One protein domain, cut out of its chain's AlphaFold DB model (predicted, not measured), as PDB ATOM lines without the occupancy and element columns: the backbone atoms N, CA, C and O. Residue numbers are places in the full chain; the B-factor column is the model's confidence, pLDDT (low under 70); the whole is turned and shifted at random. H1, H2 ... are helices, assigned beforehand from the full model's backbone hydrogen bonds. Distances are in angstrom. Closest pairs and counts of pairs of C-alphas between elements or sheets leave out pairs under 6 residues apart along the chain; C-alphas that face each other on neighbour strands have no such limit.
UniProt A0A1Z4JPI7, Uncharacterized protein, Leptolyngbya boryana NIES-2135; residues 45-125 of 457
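Overview. This is residues 45 to 125 of the 457 residues of an uncharacterized protein of Leptolyngbya boryana NIES-2135 (UniProt A0A1Z4JPI7). One long helix, H1, makes the long axis, and the shorter H3 crosses it at residues 58 to 66. Short H2 lies near the last residues of H1 and the first of H3; past the other end of H3 the chain goes into H4, then folds back so that short H5 meets H1 at residues 51 to 55. The printed part has 81 residues with five named helices, H1 to H5 in chain order, and no named strand; the class is all helix, the packing mostly crossed. It is only just compact, close to loose, with a radius of gyration of the C-alphas of 13.7 A, and elongated, spanning 40 by 25 by 18 A.

Arrangement. Start with H1, residues 45 to 70; its residues 58 to 66 alone touch H3, residues 88 to 99, about perpendicular at 86 degrees, with C-alphas Gly 62 and Arg 95 closest at 3.9 A. H2, residues 77 to 82, is close but not clearly touching H1, with C-alphas Lys 69 and Trp 77 closest at 6.6 A. H4, residues 101 to 107, and H3 meet only through their link. H5, residues 116 to 122, is the hub and only just touches H1, H3 and H4, with 3 pairs of C-alphas within 8 A each; the closest are Leu 55 and Leu 116 at 5.6 A, Ile 97 and Leu 120 at 7.3 A, and Leu 104 and Ala 119 at 6.9 A. H2 is apart from H4 and H5. In the five helices every O i to N i+4 pair is within hydrogen-bond range.

Along the chain. Find C-alpha 45 at (-30.054, -25.098, -25.998); from there H1 runs 38.4 A to C-alpha 70. H2 measures 8.7 A, H3 16.1 A, H4 and H5 10.1 A each; H5 ends at C-alpha 122, (-23.625, -28.451, -46.666).

Size, cuts and confidence. The farthest C-alphas, Ala 45 and Gln 73, are 44.1 A apart. The printed part has no cut and no long link. Mean pLDDT of the printed part is 70.8; look for low confidence at residues 45 to 55 and 106 to 117, among others.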
ATOM      1  N   ALA A  45     -31.432 -25.559 -26.147       48.00
ATOM      2  CA  ALA A  45     -30.054 -25.098 -25.998       48.00
ATOM      3  C   ALA A  45     -29.097 -26.238 -25.598       48.00
ATOM      4  O   ALA A  45     -27.983 -26.341 -26.125       48.00
ATOM      5  N   THR A  46     -29.540 -27.128 -24.705       50.16
ATOM      6  CA  THR A  46     -28.765 -28.297 -24.262       50.16
ATOM      7  C   THR A  46     -28.622 -29.335 -25.378       50.16
ATOM      8  O   THR A  46     -27.527 -29.858 -25.606       50.16
ATOM      9  N   PHE A  47     -29.699 -29.600 -26.119       43.31
ATOM     10  CA  PHE A  47     -29.695 -30.503 -27.268       43.31
ATOM     11  C   PHE A  47     -28.747 -30.012 -28.367       43.31
ATOM     12  O   PHE A  47     -27.918 -30.775 -28.869       43.31
ATOM     13  N   ILE A  48     -28.808 -28.714 -28.675       48.41
ATOM     14  CA  ILE A  48     -27.893 -28.056 -29.603       48.41
ATOM     15  C   ILE A  48     -26.458 -28.279 -29.127       48.41
ATOM     16  O   ILE A  48     -25.673 -28.849 -29.881       48.41
ATOM     17  N   GLN A  49     -26.118 -27.942 -27.873       53.31
ATOM     18  CA  GLN A  49     -24.769 -28.140 -27.320       53.31
ATOM     19  C   GLN A  49     -24.269 -29.593 -27.406       53.31
ATOM     20  O   GLN A  49     -23.101 -29.816 -27.743       53.31
ATOM     21  N   ALA A  50     -25.133 -30.586 -27.172       49.16
ATOM     22  CA  ALA A  50     -24.789 -31.998 -27.340       49.16
ATOM     23  C   ALA A  50     -24.474 -32.347 -28.809       49.16
ATOM     24  O   ALA A  50     -23.503 -33.059 -29.090       49.16
ATOM     25  N   GLY A  51     -25.230 -31.783 -29.758       50.62
ATOM     26  CA  GLY A  51     -24.941 -31.859 -31.192       50.62
ATOM     27  C   GLY A  51     -23.585 -31.248 -31.565       50.62
ATOM     28  O   GLY A  51     -22.814 -31.869 -32.305       50.62
ATOM     29  N   LYS A  52     -23.239 -30.087 -30.982       55.28
ATOM     30  CA  LYS A  52     -21.943 -29.403 -31.192       55.28
ATOM     31  C   LYS A  52     -20.759 -30.260 -30.743       55.28
ATOM     32  O   LYS A  52     -19.758 -30.398 -31.457       55.28
ATOM     33  N   ALA A  53     -20.876 -30.869 -29.562       56.75
ATOM     34  CA  ALA A  53     -19.858 -31.762 -29.019       56.75
ATOM     35  C   ALA A  53     -19.668 -33.001 -29.910       56.75
ATOM     36  O   ALA A  53     -18.537 -33.417 -30.173       56.75
ATOM     37  N   ALA A  54     -20.762 -33.550 -30.447       61.88
ATOM     38  CA  ALA A  54     -20.708 -34.695 -31.346       61.88
ATOM     39  C   ALA A  54     -19.938 -34.389 -32.643       61.88
ATOM     40  O   ALA A  54     -19.078 -35.180 -33.030       61.88
ATOM     41  N   LEU A  55     -20.175 -33.246 -33.300       69.62
ATOM     42  CA  LEU A  55     -19.506 -32.916 -34.566       69.62
ATOM     43  C   LEU A  55     -17.980 -32.774 -34.408       69.62
ATOM     44  O   LEU A  55     -17.213 -33.304 -35.217       69.62
ATOM     45  N   SER A  56     -17.535 -32.147 -33.317       71.00
ATOM     46  CA  SER A  56     -16.109 -32.018 -32.982       71.00
ATOM     47  C   SER A  56     -15.450 -33.380 -32.721       71.00
ATOM     48  O   SER A  56     -14.333 -33.640 -33.174       71.00
ATOM     49  N   LEU A  57     -16.164 -34.299 -32.060       69.69
ATOM     50  CA  LEU A  57     -15.707 -35.679 -31.869       69.69
ATOM     51  C   LEU A  57     -15.626 -36.450 -33.195       69.69
ATOM     52  O   LEU A  57     -14.717 -37.260 -33.378       69.69
ATOM     53  N   TYR A  58     -16.532 -36.190 -34.143       74.25
ATOM     54  CA  TYR A  58     -16.490 -36.786 -35.482       74.25
ATOM     55  C   TYR A  58     -15.292 -36.306 -36.308       74.25
ATOM     56  O   TYR A  58     -14.697 -37.123 -37.017       74.25
ATOM     57  N   LYS A  59     -14.895 -35.032 -36.183       83.69
ATOM     58  CA  LYS A  59     -13.656 -34.512 -36.783       83.69
ATOM     59  C   LYS A  59     -12.435 -35.275 -36.260       83.69
ATOM     60  O   LYS A  59     -11.712 -35.883 -37.047       83.69
ATOM     61  N   LEU A  60     -12.264 -35.328 -34.937       79.19
ATOM     62  CA  LEU A  60     -11.122 -35.999 -34.302       79.19
ATOM     63  C   LEU A  60     -11.075 -37.501 -34.633       79.19
ATOM     64  O   LEU A  60     -10.014 -38.063 -34.923       79.19
ATOM     65  N   LEU A  61     -12.240 -38.157 -34.633       72.06
ATOM     66  CA  LEU A  61     -12.371 -39.551 -35.046       72.06
ATOM     67  C   LEU A  61     -11.933 -39.738 -36.505       72.06
ATOM     68  O   LEU A  61     -11.205 -40.680 -36.806       72.06
ATOM     69  N   GLY A  62     -12.341 -38.847 -37.409       80.94
ATOM     70  CA  GLY A  62     -11.978 -38.900 -38.824       80.94
ATOM     71  C   GLY A  62     -10.484 -38.713 -39.082       80.94
ATOM     72  O   GLY A  62      -9.901 -39.465 -39.866       80.94
ATOM     73  N   GLU A  63      -9.847 -37.761 -38.401       84.88
ATOM     74  CA  GLU A  63      -8.395 -37.537 -38.470       84.88
ATOM     75  C   GLU A  63      -7.632 -38.786 -38.010       84.88
ATOM     76  O   GLU A  63      -6.761 -39.298 -38.720       84.88
ATOM     77  N   THR A  64      -8.038 -39.344 -36.868       81.19
ATOM     78  CA  THR A  64      -7.439 -40.553 -36.289       81.19
ATOM     79  C   THR A  64      -7.619 -41.764 -37.207       81.19
ATOM     80  O   THR A  64      -6.663 -42.491 -37.486       81.19
ATOM     81  N   LEU A  65      -8.827 -41.976 -37.740       79.62
ATOM     82  CA  LEU A  65      -9.109 -43.067 -38.678       79.62
ATOM     83  C   LEU A  65      -8.311 -42.923 -39.975       79.62
ATOM     84  O   LEU A  65      -7.862 -43.927 -40.522       79.62
ATOM     85  N   THR A  66      -8.091 -41.698 -40.456       84.62
ATOM     86  CA  THR A  66      -7.286 -41.437 -41.660       84.62
ATOM     87  C   THR A  66      -5.821 -41.815 -41.442       84.62
ATOM     88  O   THR A  66      -5.247 -42.518 -42.275       84.62
ATOM     89  N   GLN A  67      -5.243 -41.439 -40.297       84.44
ATOM     90  CA  GLN A  67      -3.876 -41.819 -39.931       84.44
ATOM     91  C   GLN A  67      -3.732 -43.337 -39.797       84.44
ATOM     92  O   GLN A  67      -2.807 -43.926 -40.355       84.44
ATOM     93  N   ILE A  68      -4.676 -44.002 -39.121       77.69
ATOM     94  CA  ILE A  68      -4.619 -45.457 -38.958       77.69
ATOM     95  C   ILE A  68      -4.802 -46.163 -40.303       77.69
ATOM     96  O   ILE A  68      -4.067 -47.109 -40.586       77.69
ATOM     97  N   LYS A  69      -5.714 -45.695 -41.164       81.50
ATOM     98  CA  LYS A  69      -5.936 -46.266 -42.500       81.50
ATOM     99  C   LYS A  69      -4.680 -46.231 -43.366       81.50
ATOM    100  O   LYS A  69      -4.424 -47.201 -44.073       81.50
ATOM    101  N   ALA A  70      -3.874 -45.173 -43.267       82.06
ATOM    102  CA  ALA A  70      -2.606 -45.058 -43.988       82.06
ATOM    103  C   ALA A  70      -1.566 -46.124 -43.582       82.06
ATOM    104  O   ALA A  70      -0.661 -46.419 -44.355       82.06
ATOM    105  N   THR A  71      -1.708 -46.740 -42.400       84.75
ATOM    106  CA  THR A  71      -0.828 -47.829 -41.931       84.75
ATOM    107  C   THR A  71      -1.266 -49.228 -42.381       84.75
ATOM    108  O   THR A  71      -0.586 -50.206 -42.070       84.75
ATOM    109  N   LYS A  72      -2.416 -49.363 -43.062       79.12
ATOM    110  CA  LYS A  72      -3.016 -50.660 -43.426       79.12
ATOM    111  C   LYS A  72      -2.809 -50.993 -44.898       79.12
ATOM    112  O   LYS A  72      -2.852 -50.111 -45.752       79.12
ATOM    113  N   GLN A  73      -2.638 -52.280 -45.203       79.56
ATOM    114  CA  GLN A  73      -2.562 -52.747 -46.587       79.56
ATOM    115  C   GLN A  73      -3.952 -52.774 -47.247       79.56
ATOM    116  O   GLN A  73      -4.995 -52.781 -46.580       79.56
ATOM    117  N   HIS A  74      -3.977 -52.783 -48.582       59.31
ATOM    118  CA  HIS A  74      -5.218 -52.813 -49.354       59.31
ATOM    119  C   HIS A  74      -6.057 -54.056 -48.996       59.31
ATOM    120  O   HIS A  74      -5.571 -55.179 -49.061       59.31
ATOM    121  N   GLY A  75      -7.328 -53.860 -48.629       72.25
ATOM    122  CA  GLY A  75      -8.248 -54.940 -48.234       72.25
ATOM    123  C   GLY A  75      -8.253 -55.297 -46.739       72.25
ATOM    124  O   GLY A  75      -9.163 -55.989 -46.287       72.25
ATOM    125  N   GLU A  76      -7.315 -54.784 -45.936       78.62
ATOM    126  CA  GLU A  76      -7.288 -55.033 -44.482       78.62
ATOM    127  C   GLU A  76      -8.139 -54.040 -43.677       78.62
ATOM    128  O   GLU A  76      -8.480 -54.296 -42.521       78.62
ATOM    129  N   TRP A  77      -8.515 -52.913 -44.290       82.69
ATOM    130  CA  TRP A  77      -9.235 -51.826 -43.622       82.69
ATOM    131  C   TRP A  77     -10.585 -52.263 -43.042       82.69
ATOM    132  O   TRP A  77     -10.847 -52.022 -41.867       82.69
ATOM    133  N   GLY A  78     -11.411 -52.958 -43.832       71.75
ATOM    134  CA  GLY A  78     -12.727 -53.427 -43.381       71.75
ATOM    135  C   GLY A  78     -12.633 -54.420 -42.218       71.75
ATOM    136  O   GLY A  78     -13.369 -54.309 -41.242       71.75
ATOM    137  N   LYS A  79     -11.648 -55.330 -42.257       83.19
ATOM    138  CA  LYS A  79     -11.384 -56.285 -41.165       83.19
ATOM    139  C   LYS A  79     -10.943 -55.571 -39.886       83.19
ATOM    140  O   LYS A  79     -11.380 -55.919 -38.791       83.19
ATOM    141  N   TRP A  80     -10.098 -54.550 -40.023       84.69
ATOM    142  CA  TRP A  80      -9.644 -53.748 -38.892       84.69
ATOM    143  C   TRP A  80     -10.783 -52.919 -38.275       84.69
ATOM    144  O   TRP A  80     -10.914 -52.905 -37.051       84.69
ATOM    145  N   LEU A  81     -11.646 -52.304 -39.090       76.81
ATOM    146  CA  LEU A  81     -12.842 -51.592 -38.622       76.81
ATOM    147  C   LEU A  81     -13.783 -52.510 -37.830       76.81
ATOM    148  O   LEU A  81     -14.186 -52.164 -36.716       76.81
ATOM    149  N   ALA A  82     -14.052 -53.709 -38.360       74.06
ATOM    150  CA  ALA A  82     -14.870 -54.718 -37.691       74.06
ATOM    151  C   ALA A  82     -14.289 -55.115 -36.321       74.06
ATOM    152  O   ALA A  82     -15.028 -55.200 -35.345       74.06
ATOM    153  N   SER A  83     -12.958 -55.245 -36.203       78.81
ATOM    154  CA  SER A  83     -12.285 -55.551 -34.925       78.81
ATOM    155  C   SER A  83     -12.413 -54.460 -33.848       78.81
ATOM    156  O   SER A  83     -12.082 -54.692 -32.687       78.81
ATOM    157  N   LYS A  84     -12.853 -53.255 -34.228       77.62
ATOM    158  CA  LYS A  84     -13.082 -52.110 -33.334       77.62
ATOM    159  C   LYS A  84     -14.566 -51.774 -33.169       77.62
ATOM    160  O   LYS A  84     -14.874 -50.739 -32.584       77.62
ATOM    161  N   SER A  85     -15.466 -52.612 -33.691       78.88
ATOM    162  CA  SER A  85     -16.916 -52.371 -33.709       78.88
ATOM    163  C   SER A  85     -17.298 -51.037 -34.371       78.88
ATOM    164  O   SER A  85     -18.299 -50.412 -34.024       78.88
ATOM    165  N   ILE A  86     -16.491 -50.574 -35.334       71.81
ATOM    166  CA  ILE A  86     -16.774 -49.375 -36.127       71.81
ATOM    167  C   ILE A  86     -17.357 -49.832 -37.460       71.81
ATOM    168  O   ILE A  86     -16.689 -50.519 -38.228       71.81
ATOM    169  N   ASN A  87     -18.592 -49.433 -37.766       73.94
ATOM    170  CA  ASN A  87     -19.176 -49.717 -39.076       73.94
ATOM    171  C   ASN A  87     -18.618 -48.777 -40.166       73.94
ATOM    172  O   ASN A  87     -18.205 -47.643 -39.901       73.94
ATOM    173  N   GLU A  88     -18.630 -49.236 -41.420       67.38
ATOM    174  CA  GLU A  88     -18.049 -48.495 -42.553       67.38
ATOM    175  C   GLU A  88     -18.737 -47.147 -42.815       67.38
ATOM    176  O   GLU A  88     -18.112 -46.203 -43.303       67.38
ATOM    177  N   ARG A  89     -20.024 -47.028 -42.469       62.78
ATOM    178  CA  ARG A  89     -20.792 -45.783 -42.607       62.78
ATOM    179  C   ARG A  89     -20.279 -44.708 -41.645       62.78
ATOM    180  O   ARG A  89     -20.119 -43.559 -42.055       62.78
ATOM    181  N   ARG A  90     -19.997 -45.077 -40.391       67.00
ATOM    182  CA  ARG A  90     -19.435 -44.199 -39.356       67.00
ATOM    183  C   ARG A  90     -18.013 -43.774 -39.712       67.00
ATOM    184  O   ARG A  90     -17.718 -42.587 -39.629       67.00
ATOM    185  N   ASP A  91     -17.183 -44.705 -40.188       69.75
ATOM    186  CA  ASP A  91     -15.845 -44.409 -40.725       69.75
ATOM    187  C   ASP A  91     -15.900 -43.384 -41.869       69.75
ATOM    188  O   ASP A  91     -15.235 -42.348 -41.831       69.75
ATOM    189  N   ARG A  92     -16.738 -43.647 -42.881       72.88
ATOM    190  CA  ARG A  92     -16.873 -42.783 -44.060       72.88
ATOM    191  C   ARG A  92     -17.305 -41.369 -43.681       72.88
ATOM    192  O   ARG A  92     -16.687 -40.419 -44.146       72.88
ATOM    193  N   ARG A  93     -18.320 -41.237 -42.821       76.75
ATOM    194  CA  ARG A  93     -18.819 -39.938 -42.343       76.75
ATOM    195  C   ARG A  93     -17.759 -39.180 -41.545       76.75
ATOM    196  O   ARG A  93     -17.515 -38.018 -41.841       76.75
ATOM    197  N   ALA A  94     -17.089 -39.837 -40.598       69.62
ATOM    198  CA  ALA A  94     -16.042 -39.210 -39.794       69.62
ATOM    199  C   ALA A  94     -14.879 -38.707 -40.664       69.62
ATOM    200  O   ALA A  94     -14.500 -37.541 -40.577       69.62
ATOM    201  N   ARG A  95     -14.363 -39.543 -41.577       83.62
ATOM    202  CA  ARG A  95     -13.289 -39.135 -42.498       83.62
ATOM    203  C   ARG A  95     -13.728 -38.052 -43.485       83.62
ATOM    204  O   ARG A  95     -12.914 -37.205 -43.831       83.62
ATOM    205  N   GLN A  96     -14.988 -38.049 -43.925       78.75
ATOM    206  CA  GLN A  96     -15.526 -37.005 -44.802       78.75
ATOM    207  C   GLN A  96     -15.613 -35.648 -44.092       78.75
ATOM    208  O   GLN A  96     -15.210 -34.647 -44.679       78.75
ATOM    209  N   ILE A  97     -16.078 -35.619 -42.839       78.69
ATOM    210  CA  ILE A  97     -16.118 -34.400 -42.017       78.69
ATOM    211  C   ILE A  97     -14.704 -33.870 -41.762       78.69
ATOM    212  O   ILE A  97     -14.443 -32.698 -42.010       78.69
ATOM    213  N   ALA A  98     -13.772 -34.733 -41.349       80.06
ATOM    214  CA  ALA A  98     -12.383 -34.337 -41.118       80.06
ATOM    215  C   ALA A  98     -11.707 -33.781 -42.384       80.06
ATOM    216  O   ALA A  98     -11.069 -32.735 -42.338       80.06
ATOM    217  N   ALA A  99     -11.886 -34.444 -43.533       78.25
ATOM    218  CA  ALA A  99     -11.254 -34.049 -44.793       78.25
ATOM    219  C   ALA A  99     -11.809 -32.749 -45.400       78.25
ATOM    220  O   ALA A  99     -11.184 -32.191 -46.295       78.25
ATOM    221  N   ASN A 100     -12.980 -32.285 -44.956       82.88
ATOM    222  CA  ASN A 100     -13.626 -31.080 -45.481       82.88
ATOM    223  C   ASN A 100     -13.869 -30.032 -44.383       82.88
ATOM    224  O   ASN A 100     -14.764 -29.201 -44.520       82.88
ATOM    225  N   TRP A 101     -13.103 -30.076 -43.290       82.25
ATOM    226  CA  TRP A 101     -13.323 -29.198 -42.143       82.25
ATOM    227  C   TRP A 101     -13.175 -27.711 -42.493       82.25
ATOM    228  O   TRP A 101     -14.084 -26.936 -42.224       82.25
ATOM    229  N   GLU A 102     -12.100 -27.331 -43.187       79.00
ATOM    230  CA  GLU A 102     -11.881 -25.943 -43.640       79.00
ATOM    231  C   GLU A 102     -13.004 -25.459 -44.572       79.00
ATOM    232  O   GLU A 102     -13.419 -24.304 -44.530       79.00
ATOM    233  N   ARG A 103     -13.558 -26.364 -45.391       76.38
ATOM    234  CA  ARG A 103     -14.701 -26.057 -46.258       76.38
ATOM    235  C   ARG A 103     -15.973 -25.809 -45.451       76.38
ATOM    236  O   ARG A 103     -16.749 -24.935 -45.817       76.38
ATOM    237  N   LEU A 104     -16.203 -26.564 -44.378       75.25
ATOM    238  CA  LEU A 104     -17.314 -26.292 -43.465       75.25
ATOM    239  C   LEU A 104     -17.137 -24.922 -42.797       75.25
ATOM    240  O   LEU A 104     -18.114 -24.184 -42.707       75.25
ATOM    241  N   GLU A 105     -15.905 -24.566 -42.411       76.44
ATOM    242  CA  GLU A 105     -15.556 -23.261 -41.816       76.44
ATOM    243  C   GLU A 105     -15.751 -22.091 -42.772       76.44
ATOM    244  O   GLU A 105     -16.127 -21.010 -42.339       76.44
ATOM    245  N   ALA A 106     -15.567 -22.315 -44.070       68.06
ATOM    246  CA  ALA A 106     -15.802 -21.295 -45.083       68.06
ATOM    247  C   ALA A 106     -17.286 -21.114 -45.455       68.06
ATOM    248  O   ALA A 106     -17.664 -20.051 -45.939       68.06
ATOM    249  N   ILE A 107     -18.117 -22.152 -45.295       66.25
ATOM    250  CA  ILE A 107     -19.534 -22.140 -45.711       66.25
ATOM    251  C   ILE A 107     -20.465 -21.727 -44.565       66.25
ATOM    252  O   ILE A 107     -21.538 -21.182 -44.818       66.25
ATOM    253  N   SER A 108     -20.087 -22.016 -43.321       64.31
ATOM    254  CA  SER A 108     -20.873 -21.680 -42.136       64.31
ATOM    255  C   SER A 108     -20.186 -20.578 -41.346       64.31
ATOM    256  O   SER A 108     -19.022 -20.735 -40.985       64.31
ATOM    257  N   ASP A 109     -20.928 -19.529 -40.980       58.81
ATOM    258  CA  ASP A 109     -20.446 -18.458 -40.091       58.81
ATOM    259  C   ASP A 109     -19.927 -19.010 -38.746       58.81
ATOM    260  O   ASP A 109     -19.088 -18.399 -38.083       58.81
ATOM    261  N   SER A 110     -20.403 -20.197 -38.353       59.41
ATOM    262  CA  SER A 110     -19.899 -20.972 -37.221       59.41
ATOM    263  C   SER A 110     -20.137 -22.467 -37.454       59.41
ATOM    264  O   SER A 110     -21.257 -22.976 -37.426       59.41
ATOM    265  N   VAL A 111     -19.065 -23.225 -37.693       53.78
ATOM    266  CA  VAL A 111     -19.131 -24.698 -37.866       53.78
ATOM    267  C   VAL A 111     -19.579 -25.396 -36.602       53.78
ATOM    268  O   VAL A 111     -20.189 -26.461 -36.648       53.78
ATOM    269  N   THR A 112     -19.301 -24.772 -35.462       50.66
ATOM    270  CA  THR A 112     -19.718 -25.263 -34.158       50.66
ATOM    271  C   THR A 112     -21.224 -25.208 -33.954       50.66
ATOM    272  O   THR A 112     -21.681 -25.808 -32.995       50.66
ATOM    273  N   ASP A 113     -21.996 -24.555 -34.829       54.25
ATOM    274  CA  ASP A 113     -23.464 -24.514 -34.765       54.25
ATOM    275  C   ASP A 113     -24.157 -25.575 -35.632       54.25
ATOM    276  O   ASP A 113     -25.379 -25.687 -35.604       54.25
ATOM    277  N   LEU A 114     -23.398 -26.397 -36.362       59.22
ATOM    278  CA  LEU A 114     -23.954 -27.418 -37.248       59.22
ATOM    279  C   LEU A 114     -24.189 -28.751 -36.528       59.22
ATOM    280  O   LEU A 114     -23.332 -29.242 -35.788       59.22
ATOM    281  N   THR A 115     -25.312 -29.409 -36.830       64.62
ATOM    282  CA  THR A 115     -25.460 -30.841 -36.539       64.62
ATOM    283  C   THR A 115     -24.636 -31.674 -37.531       64.62
ATOM    284  O   THR A 115     -24.247 -31.209 -38.606       64.62
ATOM    285  N   LEU A 116     -24.381 -32.950 -37.211       59.91
ATOM    286  CA  LEU A 116     -23.693 -33.868 -38.134       59.91
ATOM    287  C   LEU A 116     -24.423 -34.002 -39.478       59.91
ATOM    288  O   LEU A 116     -23.777 -34.141 -40.517       59.91
ATOM    289  N   THR A 117     -25.753 -33.980 -39.460       66.69
ATOM    290  CA  THR A 117     -26.566 -34.073 -40.675       66.69
ATOM    291  C   THR A 117     -26.423 -32.804 -41.507       66.69
ATOM    292  O   THR A 117     -26.129 -32.907 -42.696       66.69
ATOM    293  N   ASP A 118     -26.506 -31.628 -40.883       70.81
ATOM    294  CA  ASP A 118     -26.401 -30.341 -41.585       70.81
ATOM    295  C   ASP A 118     -25.013 -30.131 -42.189       70.81
ATOM    296  O   ASP A 118     -24.888 -29.710 -43.337       70.81
ATOM    297  N   ALA A 119     -23.957 -30.514 -41.465       67.31
ATOM    298  CA  ALA A 119     -22.597 -30.488 -41.991       67.31
ATOM    299  C   ALA A 119     -22.449 -31.398 -43.227       67.31
ATOM    300  O   ALA A 119     -21.855 -31.004 -44.232       67.31
ATOM    301  N   LEU A 120     -23.024 -32.607 -43.199       72.50
ATOM    302  CA  LEU A 120     -22.997 -33.513 -44.351       72.50
ATOM    303  C   LEU A 120     -23.832 -32.994 -45.531       72.50
ATOM    304  O   LEU A 120     -23.441 -33.230 -46.672       72.50
ATOM    305  N   GLU A 121     -24.941 -32.296 -45.284       76.88
ATOM    306  CA  GLU A 121     -25.749 -31.660 -46.333       76.88
ATOM    307  C   GLU A 121     -25.049 -30.443 -46.952       76.88
ATOM    308  O   GLU A 121     -25.039 -30.296 -48.174       76.88
ATOM    309  N   LEU A 122     -24.388 -29.598 -46.154       72.88
ATOM    310  CA  LEU A 122     -23.625 -28.451 -46.666       72.88
ATOM    311  C   LEU A 122     -22.483 -28.883 -47.590       72.88
ATOM    312  O   LEU A 122     -22.253 -28.256 -48.623       72.88
ATOM    313  N   LEU A 123     -21.822 -30.005 -47.295       71.88
ATOM    314  CA  LEU A 123     -20.779 -30.559 -48.164       71.88
ATOM    315  C   LEU A 123     -21.292 -31.049 -49.524       71.88
ATOM    316  O   LEU A 123     -20.487 -31.193 -50.452       71.88
ATOM    317  N   LYS A 124     -22.601 -31.285 -49.673       74.25
ATOM    318  CA  LYS A 124     -23.212 -31.647 -50.961       74.25
ATOM    319  C   LYS A 124     -23.470 -30.437 -51.861       74.25
ATOM    320  O   LYS A 124     -23.650 -30.627 -53.059       74.25
ATOM    321  N   LYS A 125     -23.479 -29.211 -51.322       66.44
ATOM    322  CA  LYS A 125     -23.732 -27.992 -52.103       66.44
ATOM    323  C   LYS A 125     -22.461 -27.547 -52.854       66.44
ATOM    324  O   LYS A 125     -21.402 -27.486 -52.223       66.44
TER     325      LYS A 125